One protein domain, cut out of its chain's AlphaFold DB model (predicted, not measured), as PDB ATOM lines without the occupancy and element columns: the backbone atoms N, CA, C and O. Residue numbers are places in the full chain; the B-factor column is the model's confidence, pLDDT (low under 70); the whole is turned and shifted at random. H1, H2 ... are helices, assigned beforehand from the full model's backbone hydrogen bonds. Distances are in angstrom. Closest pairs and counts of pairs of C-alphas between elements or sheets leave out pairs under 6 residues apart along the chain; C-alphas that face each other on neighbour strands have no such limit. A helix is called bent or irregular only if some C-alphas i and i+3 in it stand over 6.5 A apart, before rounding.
ATOM      1  N   ALA A   2     166.401 193.723 262.281       63.34
ATOM      2  CA  ALA A   2     165.554 194.554 261.403       63.34
ATOM      3  C   ALA A   2     164.856 195.734 262.118       63.34
ATOM      4  O   ALA A   2     164.897 196.849 261.622       63.34
ATOM      5  N   LEU A   3     164.293 195.522 263.315       66.88
ATOM      6  CA  LEU A   3     163.588 196.580 264.058       66.88
ATOM      7  C   LEU A   3     164.516 197.707 264.540       66.88
ATOM      8  O   LEU A   3     164.145 198.875 264.483       66.88
ATOM      9  N   LEU A   4     165.743 197.366 264.945       64.88
ATOM     10  CA  LEU A   4     166.769 198.342 265.332       64.88
ATOM     11  C   LEU A   4     167.193 199.203 264.134       64.88
ATOM     12  O   LEU A   4     167.268 200.420 264.252       64.88
ATOM     13  N   ILE A   5     167.403 198.577 262.972       68.75
ATOM     14  CA  ILE A   5     167.802 199.273 261.741       68.75
ATOM     15  C   ILE A   5     166.675 200.195 261.248       68.75
ATOM     16  O   ILE A   5     166.930 201.353 260.926       68.75
ATOM     17  N   SER A   6     165.423 199.723 261.250       62.22
ATOM     18  CA  SER A   6     164.266 200.541 260.861       62.22
ATOM     19  C   SER A   6     164.034 201.725 261.805       62.22
ATOM     20  O   SER A   6     163.706 202.812 261.333       62.22
ATOM     21  N   SER A   7     164.258 201.540 263.111       61.25
ATOM     22  CA  SER A   7     164.152 202.604 264.121       61.25
ATOM     23  C   SER A   7     165.155 203.742 263.885       61.25
ATOM     24  O   SER A   7     164.804 204.909 264.034       61.25
ATOM     25  N   LEU A   8     166.381 203.422 263.446       67.88
ATOM     26  CA  LEU A   8     167.407 204.428 263.139       67.88
ATOM     27  C   LEU A   8     167.148 205.187 261.826       67.88
ATOM     28  O   LEU A   8     167.569 206.331 261.699       67.88
ATOM     29  N   LEU A   9     166.497 204.557 260.843       69.69
ATOM     30  CA  LEU A   9     166.292 205.149 259.517       69.69
ATOM     31  C   LEU A   9     165.062 206.062 259.457       69.69
ATOM     32  O   LEU A   9     165.152 207.148 258.887       69.69
ATOM     33  N   LYS A  10     163.921 205.628 260.016       69.25
ATOM     34  CA  LYS A  10     162.685 206.425 260.104       69.25
ATOM     35  C   LYS A  10     161.810 205.970 261.284       69.25
ATOM     36  O   LYS A  10     161.130 204.948 261.159       69.25
ATOM     37  N   PRO A  11     161.737 206.736 262.388       66.00
ATOM     38  CA  PRO A  11     160.943 206.356 263.559       66.00
ATOM     39  C   PRO A  11     159.438 206.286 263.260       66.00
ATOM     40  O   PRO A  11     158.745 205.442 263.824       66.00
ATOM     41  N   ASP A  12     158.941 207.071 262.299       70.25
ATOM     42  CA  ASP A  12     157.522 207.072 261.907       70.25
ATOM     43  C   ASP A  12     157.050 205.719 261.348       70.25
ATOM     44  O   ASP A  12     155.869 205.372 261.422       70.25
ATOM     45  N   TRP A  13     157.965 204.906 260.809       68.31
ATOM     46  CA  TRP A  13     157.627 203.586 260.273       68.31
ATOM     47  C   TRP A  13     157.271 202.575 261.362       68.31
ATOM     48  O   TRP A  13     156.547 201.619 261.072       68.31
ATOM     49  N   LEU A  14     157.699 202.805 262.609       66.25
ATOM     50  CA  LEU A  14     157.374 201.949 263.754       66.25
ATOM     51  C   LEU A  14     155.871 201.930 264.060       66.25
ATOM     52  O   LEU A  14     155.380 200.955 264.623       66.25
ATOM     53  N   VAL A  15     155.142 202.974 263.661       72.06
ATOM     54  CA  VAL A  15     153.689 203.093 263.868       72.06
ATOM     55  C   VAL A  15     152.905 202.636 262.634       72.06
ATOM     56  O   VAL A  15     151.679 202.532 262.668       72.06
ATOM     57  N   SER A  16     153.587 202.318 261.527       83.94
ATOM     58  CA  SER A  16     152.896 201.888 260.316       83.94
ATOM     59  C   SER A  16     152.224 200.518 260.531       83.94
ATOM     60  O   SER A  16     152.870 199.579 261.015       83.94
ATOM     61  N   PRO A  17     150.943 200.355 260.143       82.62
ATOM     62  CA  PRO A  17     150.213 199.104 260.351       82.62
ATOM     63  C   PRO A  17     150.932 197.910 259.719       82.62
ATOM     64  O   PRO A  17     151.042 196.852 260.330       82.62
ATOM     65  N   GLY A  18     151.474 198.096 258.509       83.12
ATOM     66  CA  GLY A  18     152.186 197.049 257.777       83.12
ATOM     67  C   GLY A  18     153.450 196.567 258.492       83.12
ATOM     68  O   GLY A  18     153.687 195.362 258.559       83.12
ATOM     69  N   PHE A  19     154.226 197.484 259.078       82.69
ATOM     70  CA  PHE A  19     155.418 197.122 259.843       82.69
ATOM     71  C   PHE A  19     155.056 196.363 261.122       82.69
ATOM     72  O   PHE A  19     155.615 195.295 261.373       82.69
ATOM     73  N   LEU A  20     154.085 196.870 261.893       87.12
ATOM     74  CA  LEU A  20     153.622 196.230 263.128       87.12
ATOM     75  C   LEU A  20     153.098 194.817 262.863       87.12
ATOM     76  O   LEU A  20     153.508 193.870 263.534       87.12
ATOM     77  N   LEU A  21     152.237 194.661 261.855       87.50
ATOM     78  CA  LEU A  21     151.666 193.368 261.478       87.50
ATOM     79  C   LEU A  21     152.744 192.382 261.032       87.50
ATOM     80  O   LEU A  21     152.761 191.249 261.506       87.50
ATOM     81  N   SER A  22     153.659 192.807 260.157       87.25
ATOM     82  CA  SER A  22     154.731 191.938 259.670       87.25
ATOM     83  C   SER A  22     155.664 191.519 260.804       87.25
ATOM     84  O   SER A  22     155.931 190.328 260.960       87.25
ATOM     85  N   TYR A  23     156.091 192.459 261.651       87.06
ATOM     86  CA  TYR A  23     157.004 192.160 262.749       87.06
ATOM     87  C   TYR A  23     156.381 191.218 263.786       87.06
ATOM     88  O   TYR A  23     157.013 190.239 264.181       87.06
ATOM     89  N   LEU A  24     155.133 191.469 264.192       89.19
ATOM     90  CA  LEU A  24     154.412 190.618 265.143       89.19
ATOM     91  C   LEU A  24     154.144 189.222 264.578       89.19
ATOM     92  O   LEU A  24     154.333 188.233 265.288       89.19
ATOM     93  N   ALA A  25     153.766 189.128 263.300       88.94
ATOM     94  CA  ALA A  25     153.605 187.848 262.620       88.94
ATOM     95  C   ALA A  25     154.920 187.056 262.611       88.94
ATOM     96  O   ALA A  25     154.946 185.889 263.006       88.94
ATOM     97  N   THR A  26     156.024 187.694 262.209       89.75
ATOM     98  CA  THR A  26     157.345 187.059 262.189       89.75
ATOM     99  C   THR A  26     157.794 186.653 263.589       89.75
ATOM    100  O   THR A  26     158.302 185.546 263.747       89.75
ATOM    101  N   PHE A  27     157.574 187.487 264.609       88.00
ATOM    102  CA  PHE A  27     157.901 187.157 265.997       88.00
ATOM    103  C   PHE A  27     157.149 185.908 266.474       88.00
ATOM    104  O   PHE A  27     157.779 184.967 266.958       88.00
ATOM    105  N   GLY A  28     155.829 185.856 266.265       87.06
ATOM    106  CA  GLY A  28     155.008 184.700 266.629       87.06
ATOM    107  C   GLY A  28     155.454 183.415 265.927       87.06
ATOM    108  O   GLY A  28     155.586 182.371 266.565       87.06
ATOM    109  N   ILE A  29     155.760 183.492 264.627       87.88
ATOM    110  CA  ILE A  29     156.259 182.347 263.857       87.88
ATOM    111  C   ILE A  29     157.634 181.900 264.369       87.88
ATOM    112  O   ILE A  29     157.796 180.747 264.753       87.88
ATOM    113  N   VAL A  30     158.630 182.789 264.375       88.12
ATOM    114  CA  VAL A  30     160.027 182.430 264.675       88.12
ATOM    115  C   VAL A  30     160.180 181.927 266.109       88.12
ATOM    116  O   VAL A  30     160.979 181.026 266.348       88.12
ATOM    117  N   TYR A  31     159.401 182.459 267.052       86.56
ATOM    118  CA  TYR A  31     159.475 182.039 268.447       86.56
ATOM    119  C   TYR A  31     158.724 180.725 268.724       86.56
ATOM    120  O   TYR A  31     159.271 179.847 269.395       86.56
ATOM    121  N   LEU A  32     157.486 180.560 268.235       85.31
ATOM    122  CA  LEU A  32     156.647 179.405 268.598       85.31
ATOM    123  C   LEU A  32     156.770 178.224 267.632       85.31
ATOM    124  O   LEU A  32     156.725 177.078 268.079       85.31
ATOM    125  N   LEU A  33     156.936 178.467 266.329       85.19
ATOM    126  CA  LEU A  33     156.965 177.400 265.325       85.19
ATOM    127  C   LEU A  33     158.067 176.348 265.577       85.19
ATOM    128  O   LEU A  33     157.735 175.162 265.544       85.19
ATOM    129  N   PRO A  34     159.337 176.696 265.897       82.62
ATOM    130  CA  PRO A  34     160.369 175.683 266.150       82.62
ATOM    131  C   PRO A  34     160.133 174.874 267.433       82.62
ATOM    132  O   PRO A  34     160.682 173.780 267.585       82.62
ATOM    133  N   LYS A  35     159.298 175.363 268.362       82.50
ATOM    134  CA  LYS A  35     158.960 174.632 269.594       82.50
ATOM    135  C   LYS A  35     158.000 173.464 269.334       82.50
ATOM    136  O   LYS A  35     157.861 172.601 270.212       82.50
ATOM    137  N   ILE A  36     157.379 173.403 268.153       81.00
ATOM    138  CA  ILE A  36     156.392 172.391 267.762       81.00
ATOM    139  C   ILE A  36     157.079 171.312 266.912       81.00
ATOM    140  O   ILE A  36     157.434 171.525 265.757       81.00
ATOM    141  N   LYS A  37     157.270 170.118 267.490       76.88
ATOM    142  CA  LYS A  37     157.869 168.968 266.794       76.88
ATOM    143  C   LYS A  37     156.783 168.175 266.065       76.88
ATOM    144  O   LYS A  37     155.970 167.514 266.709       76.88
ATOM    145  N   LEU A  38     156.786 168.195 264.732       72.88
ATOM    146  CA  LEU A  38     155.961 167.282 263.929       72.88
ATOM    147  C   LEU A  38     156.739 166.003 263.618       72.88
ATOM    148  O   LEU A  38     157.912 166.059 263.257       72.88
ATOM    149  N   LYS A  39     156.076 164.851 263.755       69.44
ATOM    150  CA  LYS A  39     156.707 163.525 263.648       69.44
ATOM    151  C   LYS A  39     156.864 163.012 262.209       69.44
ATOM    152  O   LYS A  39     157.627 162.081 261.989       69.44
ATOM    153  N   THR A  40     156.162 163.590 261.233       71.00
ATOM    154  CA  THR A  40     156.099 163.076 259.853       71.00
ATOM    155  C   THR A  40     156.465 164.132 258.809       71.00
ATOM    156  O   THR A  40     156.087 165.299 258.914       71.00
ATOM    157  N   ALA A  41     157.172 163.710 257.753       69.25
ATOM    158  CA  ALA A  41     157.608 164.584 256.656       69.25
ATOM    159  C   ALA A  41     156.433 165.226 255.898       69.25
ATOM    160  O   ALA A  41     156.510 166.384 255.506       69.25
ATOM    161  N   ILE A  42     155.312 164.514 255.759       63.59
ATOM    162  CA  ILE A  42     154.088 165.024 255.118       63.59
ATOM    163  C   ILE A  42     153.436 166.132 255.953       63.59
ATOM    164  O   ILE A  42     153.028 167.162 255.416       63.59
ATOM    165  N   ALA A  43     153.424 165.989 257.282       70.00
ATOM    166  CA  ALA A  43     152.961 167.055 258.164       70.00
ATOM    167  C   ALA A  43     153.851 168.305 258.043       70.00
ATOM    168  O   ALA A  43     153.370 169.427 258.201       70.00
ATOM    169  N   LYS A  44     155.129 168.142 257.675       71.56
ATOM    170  CA  LYS A  44     156.044 169.264 257.454       71.56
ATOM    171  C   LYS A  44     155.622 170.183 256.303       71.56
ATOM    172  O   LYS A  44     155.863 171.377 256.395       71.56
ATOM    173  N   TYR A  45     154.985 169.669 255.253       72.69
ATOM    174  CA  TYR A  45     154.617 170.485 254.087       72.69
ATOM    175  C   TYR A  45     153.206 171.071 254.162       72.69
ATOM    176  O   TYR A  45     152.989 172.168 253.661       72.69
ATOM    177  N   THR A  46     152.264 170.397 254.826       73.81
ATOM    178  CA  THR A  46     150.871 170.879 254.917       73.81
ATOM    179  C   THR A  46     150.574 171.572 256.244       73.81
ATOM    180  O   THR A  46     149.929 172.618 256.277       73.81
ATOM    181  N   VAL A  47     151.058 171.017 257.359       81.31
ATOM    182  CA  VAL A  47     150.708 171.512 258.698       81.31
ATOM    183  C   VAL A  47     151.577 172.704 259.090       81.31
ATOM    184  O   VAL A  47     151.063 173.622 259.717       81.31
ATOM    185  N   TYR A  48     152.856 172.763 258.689       83.25
ATOM    186  CA  TYR A  48     153.703 173.926 259.009       83.25
ATOM    187  C   TYR A  48     153.185 175.238 258.414       83.25
ATOM    188  O   TYR A  48     153.116 176.200 259.172       83.25
ATOM    189  N   PRO A  49     152.810 175.336 257.122       84.06
ATOM    190  CA  PRO A  49     152.306 176.599 256.574       84.06
ATOM    191  C   PRO A  49     150.997 177.045 257.232       84.06
ATOM    192  O   PRO A  49     150.797 178.237 257.479       84.06
ATOM    193  N   PHE A  50     150.133 176.086 257.576       86.69
ATOM    194  CA  PHE A  50     148.903 176.357 258.315       86.69
ATOM    195  C   PHE A  50     149.210 176.884 259.720       86.69
ATOM    196  O   PHE A  50     148.706 177.928 260.122       86.69
ATOM    197  N   LEU A  51     150.090 176.194 260.445       86.62
ATOM    198  CA  LEU A  51     150.501 176.544 261.799       86.62
ATOM    199  C   LEU A  51     151.240 177.884 261.838       86.62
ATOM    200  O   LEU A  51     150.983 178.692 262.719       86.62
ATOM    201  N   ALA A  52     152.097 178.161 260.855       87.00
ATOM    202  CA  ALA A  52     152.752 179.452 260.694       87.00
ATOM    203  C   ALA A  52     151.725 180.569 260.466       87.00
ATOM    204  O   ALA A  52     151.798 181.604 261.124       87.00
ATOM    205  N   SER A  53     150.733 180.342 259.601       89.06
ATOM    206  CA  SER A  53     149.656 181.310 259.360       89.06
ATOM    207  C   SER A  53     148.790 181.529 260.603       89.06
ATOM    208  O   SER A  53     148.422 182.660 260.905       89.06
ATOM    209  N   PHE A  54     148.514 180.468 261.362       88.81
ATOM    210  CA  PHE A  54     147.762 180.533 262.611       88.81
ATOM    211  C   PHE A  54     148.520 181.295 263.709       88.81
ATOM    212  O   PHE A  54     147.966 182.193 264.340       88.81
ATOM    213  N   LEU A  55     149.808 180.996 263.895       89.94
ATOM    214  CA  LEU A  55     150.675 181.704 264.839       89.94
ATOM    215  C   LEU A  55     150.830 183.177 264.455       89.94
ATOM    216  O   LEU A  55     150.694 184.047 265.311       89.94
ATOM    217  N   ALA A  56     151.041 183.474 263.171       88.94
ATOM    218  CA  ALA A  56     151.057 184.849 262.685       88.94
ATOM    219  C   ALA A  56     149.746 185.572 263.000       88.94
ATOM    220  O   ALA A  56     149.763 186.711 263.470       88.94
ATOM    221  N   GLN A  57     148.608 184.911 262.785       89.94
ATOM    222  CA  GLN A  57     147.307 185.494 263.060       89.94
ATOM    223  C   GLN A  57     147.129 185.816 264.547       89.94
ATOM    224  O   GLN A  57     146.779 186.947 264.867       89.94
ATOM    225  N   ILE A  58     147.432 184.886 265.460       89.56
ATOM    226  CA  ILE A  58     147.309 185.114 266.912       89.56
ATOM    227  C   ILE A  58     148.011 186.409 267.336       89.56
ATOM    228  O   ILE A  58     147.449 187.206 268.086       89.56
ATOM    229  N   PHE A  59     149.215 186.655 266.823       89.25
ATOM    230  CA  PHE A  59     149.994 187.839 267.181       89.25
ATOM    231  C   PHE A  59     149.537 189.119 266.468       89.25
ATOM    232  O   PHE A  59     149.806 190.214 266.965       89.25
ATOM    233  N   THR A  60     148.830 189.003 265.343       90.06
ATOM    234  CA  THR A  60     148.377 190.141 264.525       90.06
ATOM    235  C   THR A  60     146.913 190.520 264.726       90.06
ATOM    236  O   THR A  60     146.540 191.632 264.359       90.06
ATOM    237  N   ILE A  61     146.083 189.675 265.352       88.62
ATOM    238  CA  ILE A  61     144.671 189.959 265.681       88.62
ATOM    239  C   ILE A  61     144.462 191.340 266.320       88.62
ATOM    240  O   ILE A  61     143.708 192.127 265.753       88.62
ATOM    241  N   PRO A  62     145.107 191.701 267.445       85.81
ATOM    242  CA  PRO A  62     144.788 192.955 268.129       85.81
ATOM    243  C   PRO A  62     145.128 194.181 267.275       85.81
ATOM    244  O   PRO A  62     144.373 195.150 267.249       85.81
ATOM    245  N   VAL A  63     146.233 194.118 266.528       86.88
ATOM    246  CA  VAL A  63     146.697 195.202 265.653       86.88
ATOM    247  C   VAL A  63     145.834 195.304 264.397       86.88
ATOM    248  O   VAL A  63     145.391 196.394 264.047       86.88
ATOM    249  N   SER A  64     145.534 194.182 263.741       86.56
ATOM    250  CA  SER A  64     144.660 194.156 262.559       86.56
ATOM    251  C   SER A  64     143.246 194.633 262.891       86.56
ATOM    252  O   SER A  64     142.680 195.425 262.144       86.56
ATOM    253  N   SER A  65     142.719 194.246 264.051       86.19
ATOM    254  CA  SER A  65     141.427 194.706 264.561       86.19
ATOM    255  C   SER A  65     141.423 196.206 264.876       86.19
ATOM    256  O   SER A  65     140.429 196.872 264.610       86.19
ATOM    257  N   LEU A  66     142.522 196.761 265.403       86.12
ATOM    258  CA  LEU A  66     142.631 198.195 265.698       86.12
ATOM    259  C   LEU A  66     142.696 199.052 264.425       86.12
ATOM    260  O   LEU A  66     142.056 200.098 264.372       86.12
ATOM    261  N   PHE A  67     143.461 198.628 263.415       85.31
ATOM    262  CA  PHE A  67     143.671 199.424 262.200       85.31
ATOM    263  C   PHE A  67     142.615 199.200 261.117       85.31
ATOM    264  O   PHE A  67     142.293 200.133 260.386       85.31
ATOM    265  N   PHE A  68     142.087 197.982 260.995       84.44
ATOM    266  CA  PHE A  68     141.148 197.623 259.929       84.44
ATOM    267  C   PHE A  68     139.730 197.350 260.429       84.44
ATOM    268  O   PHE A  68     138.842 197.153 259.604       84.44
ATOM    269  N   GLY A  69     139.507 197.287 261.746       81.00
ATOM    270  CA  GLY A  69     138.186 197.050 262.339       81.00
ATOM    271  C   GLY A  69     137.634 195.636 262.164       81.00
ATOM    272  O   GLY A  69     136.547 195.335 262.656       81.00
ATOM    273  N   ASN A  70     138.367 194.764 261.466       79.44
ATOM    274  CA  ASN A  70     137.915 193.445 261.042       79.44
ATOM    275  C   ASN A  70     139.047 192.426 261.181       79.44
ATOM    276  O   ASN A  70     140.198 192.713 260.847       79.44
ATOM    277  N   HIS A 140     136.348 196.352 267.264       78.19
ATOM    278  CA  HIS A 140     137.266 197.457 267.518       78.19
ATOM    279  C   HIS A 140     137.684 197.382 268.990       78.19
ATOM    280  O   HIS A 140     136.919 197.800 269.864       78.19
ATOM    281  N   PRO A 141     138.855 196.799 269.305       77.19
ATOM    282  CA  PRO A 141     139.317 196.702 270.678       77.19
ATOM    283  C   PRO A 141     139.597 198.096 271.235       77.19
ATOM    284  O   PRO A 141     140.222 198.935 270.586       77.19
ATOM    285  N   LYS A 142     139.207 198.326 272.493       80.69
ATOM    286  CA  LYS A 142     139.746 199.454 273.262       80.69
ATOM    287  C   LYS A 142     141.258 199.275 273.374       80.69
ATOM    288  O   LYS A 142     141.715 198.177 273.681       80.69
ATOM    289  N   ILE A 143     142.025 200.347 273.191       79.31
ATOM    290  CA  ILE A 143     143.493 200.275 273.118       79.31
ATOM    291  C   ILE A 143     144.127 199.629 274.365       79.31
ATOM    292  O   ILE A 143     145.111 198.905 274.264       79.31
ATOM    293  N   PHE A 144     143.488 199.791 275.528       81.69
ATOM    294  CA  PHE A 144     143.893 199.186 276.800       81.69
ATOM    295  C   PHE A 144     143.780 197.651 276.847       81.69
ATOM    296  O   PHE A 144     144.436 197.018 277.668       81.69
ATOM    297  N   LEU A 145     142.983 197.028 275.972       84.75
ATOM    298  CA  LEU A 145     142.839 195.567 275.904       84.75
ATOM    299  C   LEU A 145     144.006 194.892 275.172       84.75
ATOM    300  O   LEU A 145     144.253 193.707 275.379       84.75
ATOM    301  N   ILE A 146     144.747 195.631 274.343       84.69
ATOM    302  CA  ILE A 146     145.890 195.113 273.579       84.69
ATOM    303  C   ILE A 146     147.024 194.610 274.489       84.69
ATOM    304  O   ILE A 146     147.452 193.469 274.305       84.69
ATOM    305  N   PRO A 147     147.515 195.375 275.486       85.44
ATOM    306  CA  PRO A 147     148.551 194.869 276.387       85.44
ATOM    307  C   PRO A 147     148.068 193.675 277.219       85.44
ATOM    308  O   PRO A 147     148.835 192.742 277.431       85.44
ATOM    309  N   ILE A 148     146.792 193.653 277.626       86.88
ATOM    310  CA  ILE A 148     146.195 192.515 278.346       86.88
ATOM    311  C   ILE A 148     146.222 191.256 277.469       86.88
ATOM    312  O   ILE A 148     146.603 190.184 277.933       86.88
ATOM    313  N   TYR A 149     145.879 191.390 276.187       88.56
ATOM    314  CA  TYR A 149     145.921 190.289 275.228       88.56
ATOM    315  C   TYR A 149     147.333 189.701 275.080       88.56
ATOM    316  O   TYR A 149     147.510 188.486 275.179       88.56
ATOM    317  N   TYR A 150     148.354 190.549 274.914       87.31
ATOM    318  CA  TYR A 150     149.740 190.076 274.833       87.31
ATOM    319  C   TYR A 150     150.242 189.483 276.153       87.31
ATOM    320  O   TYR A 150     150.968 188.492 276.122       87.31
ATOM    321  N   LEU A 151     149.825 190.022 277.303       88.31
ATOM    322  CA  LEU A 151     150.146 189.453 278.612       88.31
ATOM    323  C   LEU A 151     149.596 188.026 278.746       88.31
ATOM    324  O   LEU A 151     150.329 187.123 279.141       88.31
ATOM    325  N   ILE A 152     148.334 187.805 278.360       89.31
ATOM    326  CA  ILE A 152     147.701 186.479 278.380       89.31
ATOM    327  C   ILE A 152     148.454 185.508 277.465       89.31
ATOM    328  O   ILE A 152     148.768 184.398 277.892       89.31
ATOM    329  N   ILE A 153     148.792 185.919 276.238       87.69
ATOM    330  CA  ILE A 153     149.580 185.083 275.317       87.69
ATOM    331  C   ILE A 153     150.926 184.709 275.937       87.69
ATOM    332  O   ILE A 153     151.298 183.536 275.919       87.69
ATOM    333  N   THR A 154     151.647 185.673 276.511       86.69
ATOM    334  CA  THR A 154     152.944 185.412 277.144       86.69
ATOM    335  C   THR A 154     152.807 184.466 278.338       86.69
ATOM    336  O   THR A 154     153.605 183.542 278.461       86.69
ATOM    337  N   LEU A 155     151.778 184.622 279.175       88.00
ATOM    338  CA  LEU A 155     151.509 183.705 280.289       88.00
ATOM    339  C   LEU A 155     151.202 182.282 279.807       88.00
ATOM    340  O   LEU A 155     151.731 181.324 280.366       88.00
ATOM    341  N   ILE A 156     150.399 182.132 278.750       87.31
ATOM    342  CA  ILE A 156     150.112 180.824 278.141       87.31
ATOM    343  C   ILE A 156     151.403 180.185 277.628       87.31
ATOM    344  O   ILE A 156     151.648 179.005 277.871       87.31
ATOM    345  N   ILE A 157     152.247 180.957 276.943       86.06
ATOM    346  CA  ILE A 157     153.540 180.486 276.440       86.06
ATOM    347  C   ILE A 157     154.437 180.020 277.590       86.06
ATOM    348  O   ILE A 157     154.998 178.931 277.502       86.06
ATOM    349  N   LEU A 158     154.542 180.805 278.666       86.44
ATOM    350  CA  LEU A 158     155.331 180.450 279.848       86.44
ATOM    351  C   LEU A 158     154.805 179.176 280.512       86.44
ATOM    352  O   LEU A 158     155.586 178.289 280.840       86.44
ATOM    353  N   PHE A 159     153.486 179.042 280.646       86.25
ATOM    354  CA  PHE A 159     152.872 177.840 281.204       86.25
ATOM    355  C   PHE A 159     153.166 176.591 280.358       86.25
ATOM    356  O   PHE A 159     153.468 175.526 280.896       86.25
ATOM    357  N   LEU A 160     153.118 176.716 279.027       84.00
ATOM    358  CA  LEU A 160     153.480 175.632 278.109       84.00
ATOM    359  C   LEU A 160     154.973 175.285 278.171       84.00
ATOM    360  O   LEU A 160     155.329 174.125 277.981       84.00
ATOM    361  N   GLU A 161     155.833 176.270 278.421       83.06
ATOM    362  CA  GLU A 161     157.279 176.083 278.552       83.06
ATOM    363  C   GLU A 161     157.634 175.352 279.852       83.06
ATOM    364  O   GLU A 161     158.310 174.328 279.788       83.06
ATOM    365  N   ILE A 162     157.069 175.782 280.988       82.44
ATOM    366  CA  ILE A 162     157.236 175.123 282.298       82.44
ATOM    367  C   ILE A 162     156.760 173.667 282.231       82.44
ATOM    368  O   ILE A 162     157.494 172.747 282.576       82.44
ATOM    369  N   ARG A 163     155.564 173.428 281.679       78.94
ATOM    370  CA  ARG A 163     155.008 172.071 281.572       78.94
ATOM    371  C   ARG A 163     155.816 171.155 280.646       78.94
ATOM    372  O   ARG A 163     155.797 169.934 280.809       78.94
ATOM    373  N   LYS A 164     156.486 171.719 279.638       70.75
ATOM    374  CA  LYS A 164     157.348 170.957 278.729       70.75
ATOM    375  C   LYS A 164     158.652 170.552 279.414       70.75
ATOM    376  O   LYS A 164     159.126 169.447 279.151       70.75
ATOM    377  N   ASP A 165     159.182 171.404 280.287       62.47
ATOM    378  CA  ASP A 165     160.364 171.110 281.099       62.47
ATOM    379  C   ASP A 165     160.078 169.968 282.090       62.47
ATOM    380  O   ASP A 165     160.780 168.958 282.093       62.47
ATOM    381  N   ASP A 166     158.924 170.018 282.769       58.88
ATOM    382  CA  ASP A 166     158.457 168.933 283.646       58.88
ATOM    383  C   ASP A 166     158.276 167.594 282.901       58.88
ATOM    384  O   ASP A 166     158.517 166.523 283.456       58.88
TER     385      ASP A 166
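Overview. This is residues 2 to 70 and 140 to 166 of the 176 residues of the protein "Competence domain-containing protein" of Chloroflexi bacterium (UniProt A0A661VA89). Look for a long helical hairpin, H3 and H4, with a third long helix, H5, running lengthwise beside it but set off by a gap, so that H5 meets the hairpin only near the kink in H4. At the hairpin's open end, two short helices, H1 and H2, form a small corner before H3 begins, while residues 39 to 46, at its turn, stick out at the other end. The printed part has 96 residues with five named helices, H1 to H5 in chain order, and no named strand; the class is all helix. The whole is loose, with a radius of gyration of the C-alphas of 15.5 A, and elongated, spanning 43 by 28 by 26 A.

Arrangement. Begin with H4, residues 41 to 68, the longest helix, which has a kink of 61 degrees near residue 62 and is irregular, with C-alphas 59 and 62 7.4 A apart. H3, residues 17 to 35, touches it, and the two form a helical hairpin; their closest C-alphas, those of Ala 25 and Ala 56, are 3.9 A apart. They run opposite ways at a steep tilt of 35.5 degrees, only just past shallow. H3 is only just irregular, with C-alphas 31 and 34 6.8 A apart. H5, residues 145 to 166, touches H4 with residues 146 to 150 alone, meeting residues 59 to 63 of H4; the closest C-alphas, those of Pro 62 and Ile 146, are 6.0 A apart. H4 and H5 run opposite ways at a shallow tilt of 29 degrees. H3 and H5 are apart. At the other end of H3, H2, residues 11 to 15, is close but not clearly touching, with C-alphas 13 and 19 closest at 6.8 A. H1, residues 2 to 9, and H2 touch only at the corner, where the closest C-alphas, those of Ser 7 and Leu 14, are 6.8 A apart. Every O i to N i+4 pair is within hydrogen-bond range in H1 and H5, against 13 of 15 in H3, 18 of 24 in H4 and 0 of 1 in H2, where 2 of 2 O i to N i+3 pairs are within range.

Along the chain. Find C-alpha 41 at (157.608, 164.584, 256.656); from there H4 runs 37.1 A to C-alpha 68 at (141.148, 197.623, 259.929). H3 measures 27.6 A from C-alpha 17 to C-alpha 35, and H5 31.8 A from C-alpha 145 to C-alpha 166 at (158.457, 168.933, 283.646). H1 and H2 measure 10.8 A and 8.0 A.

Size, cuts and confidence. The farthest C-alphas, those of Lys 10 and Asp 166, are 44.5 A apart. Residues 71 to 139 are not printed, and C-alphas 70 and 140 are 7.6 A apart across this cut, which lies in the link from H4 to H5. The links printed whole, H1 to H2, H2 to H3 and H3 to H4, are tight. Mean pLDDT of the printed part is 80.7; look for values under 70 at residues 2 to 11, 13 to 14, 39, 41 to 42 and 165 to 166.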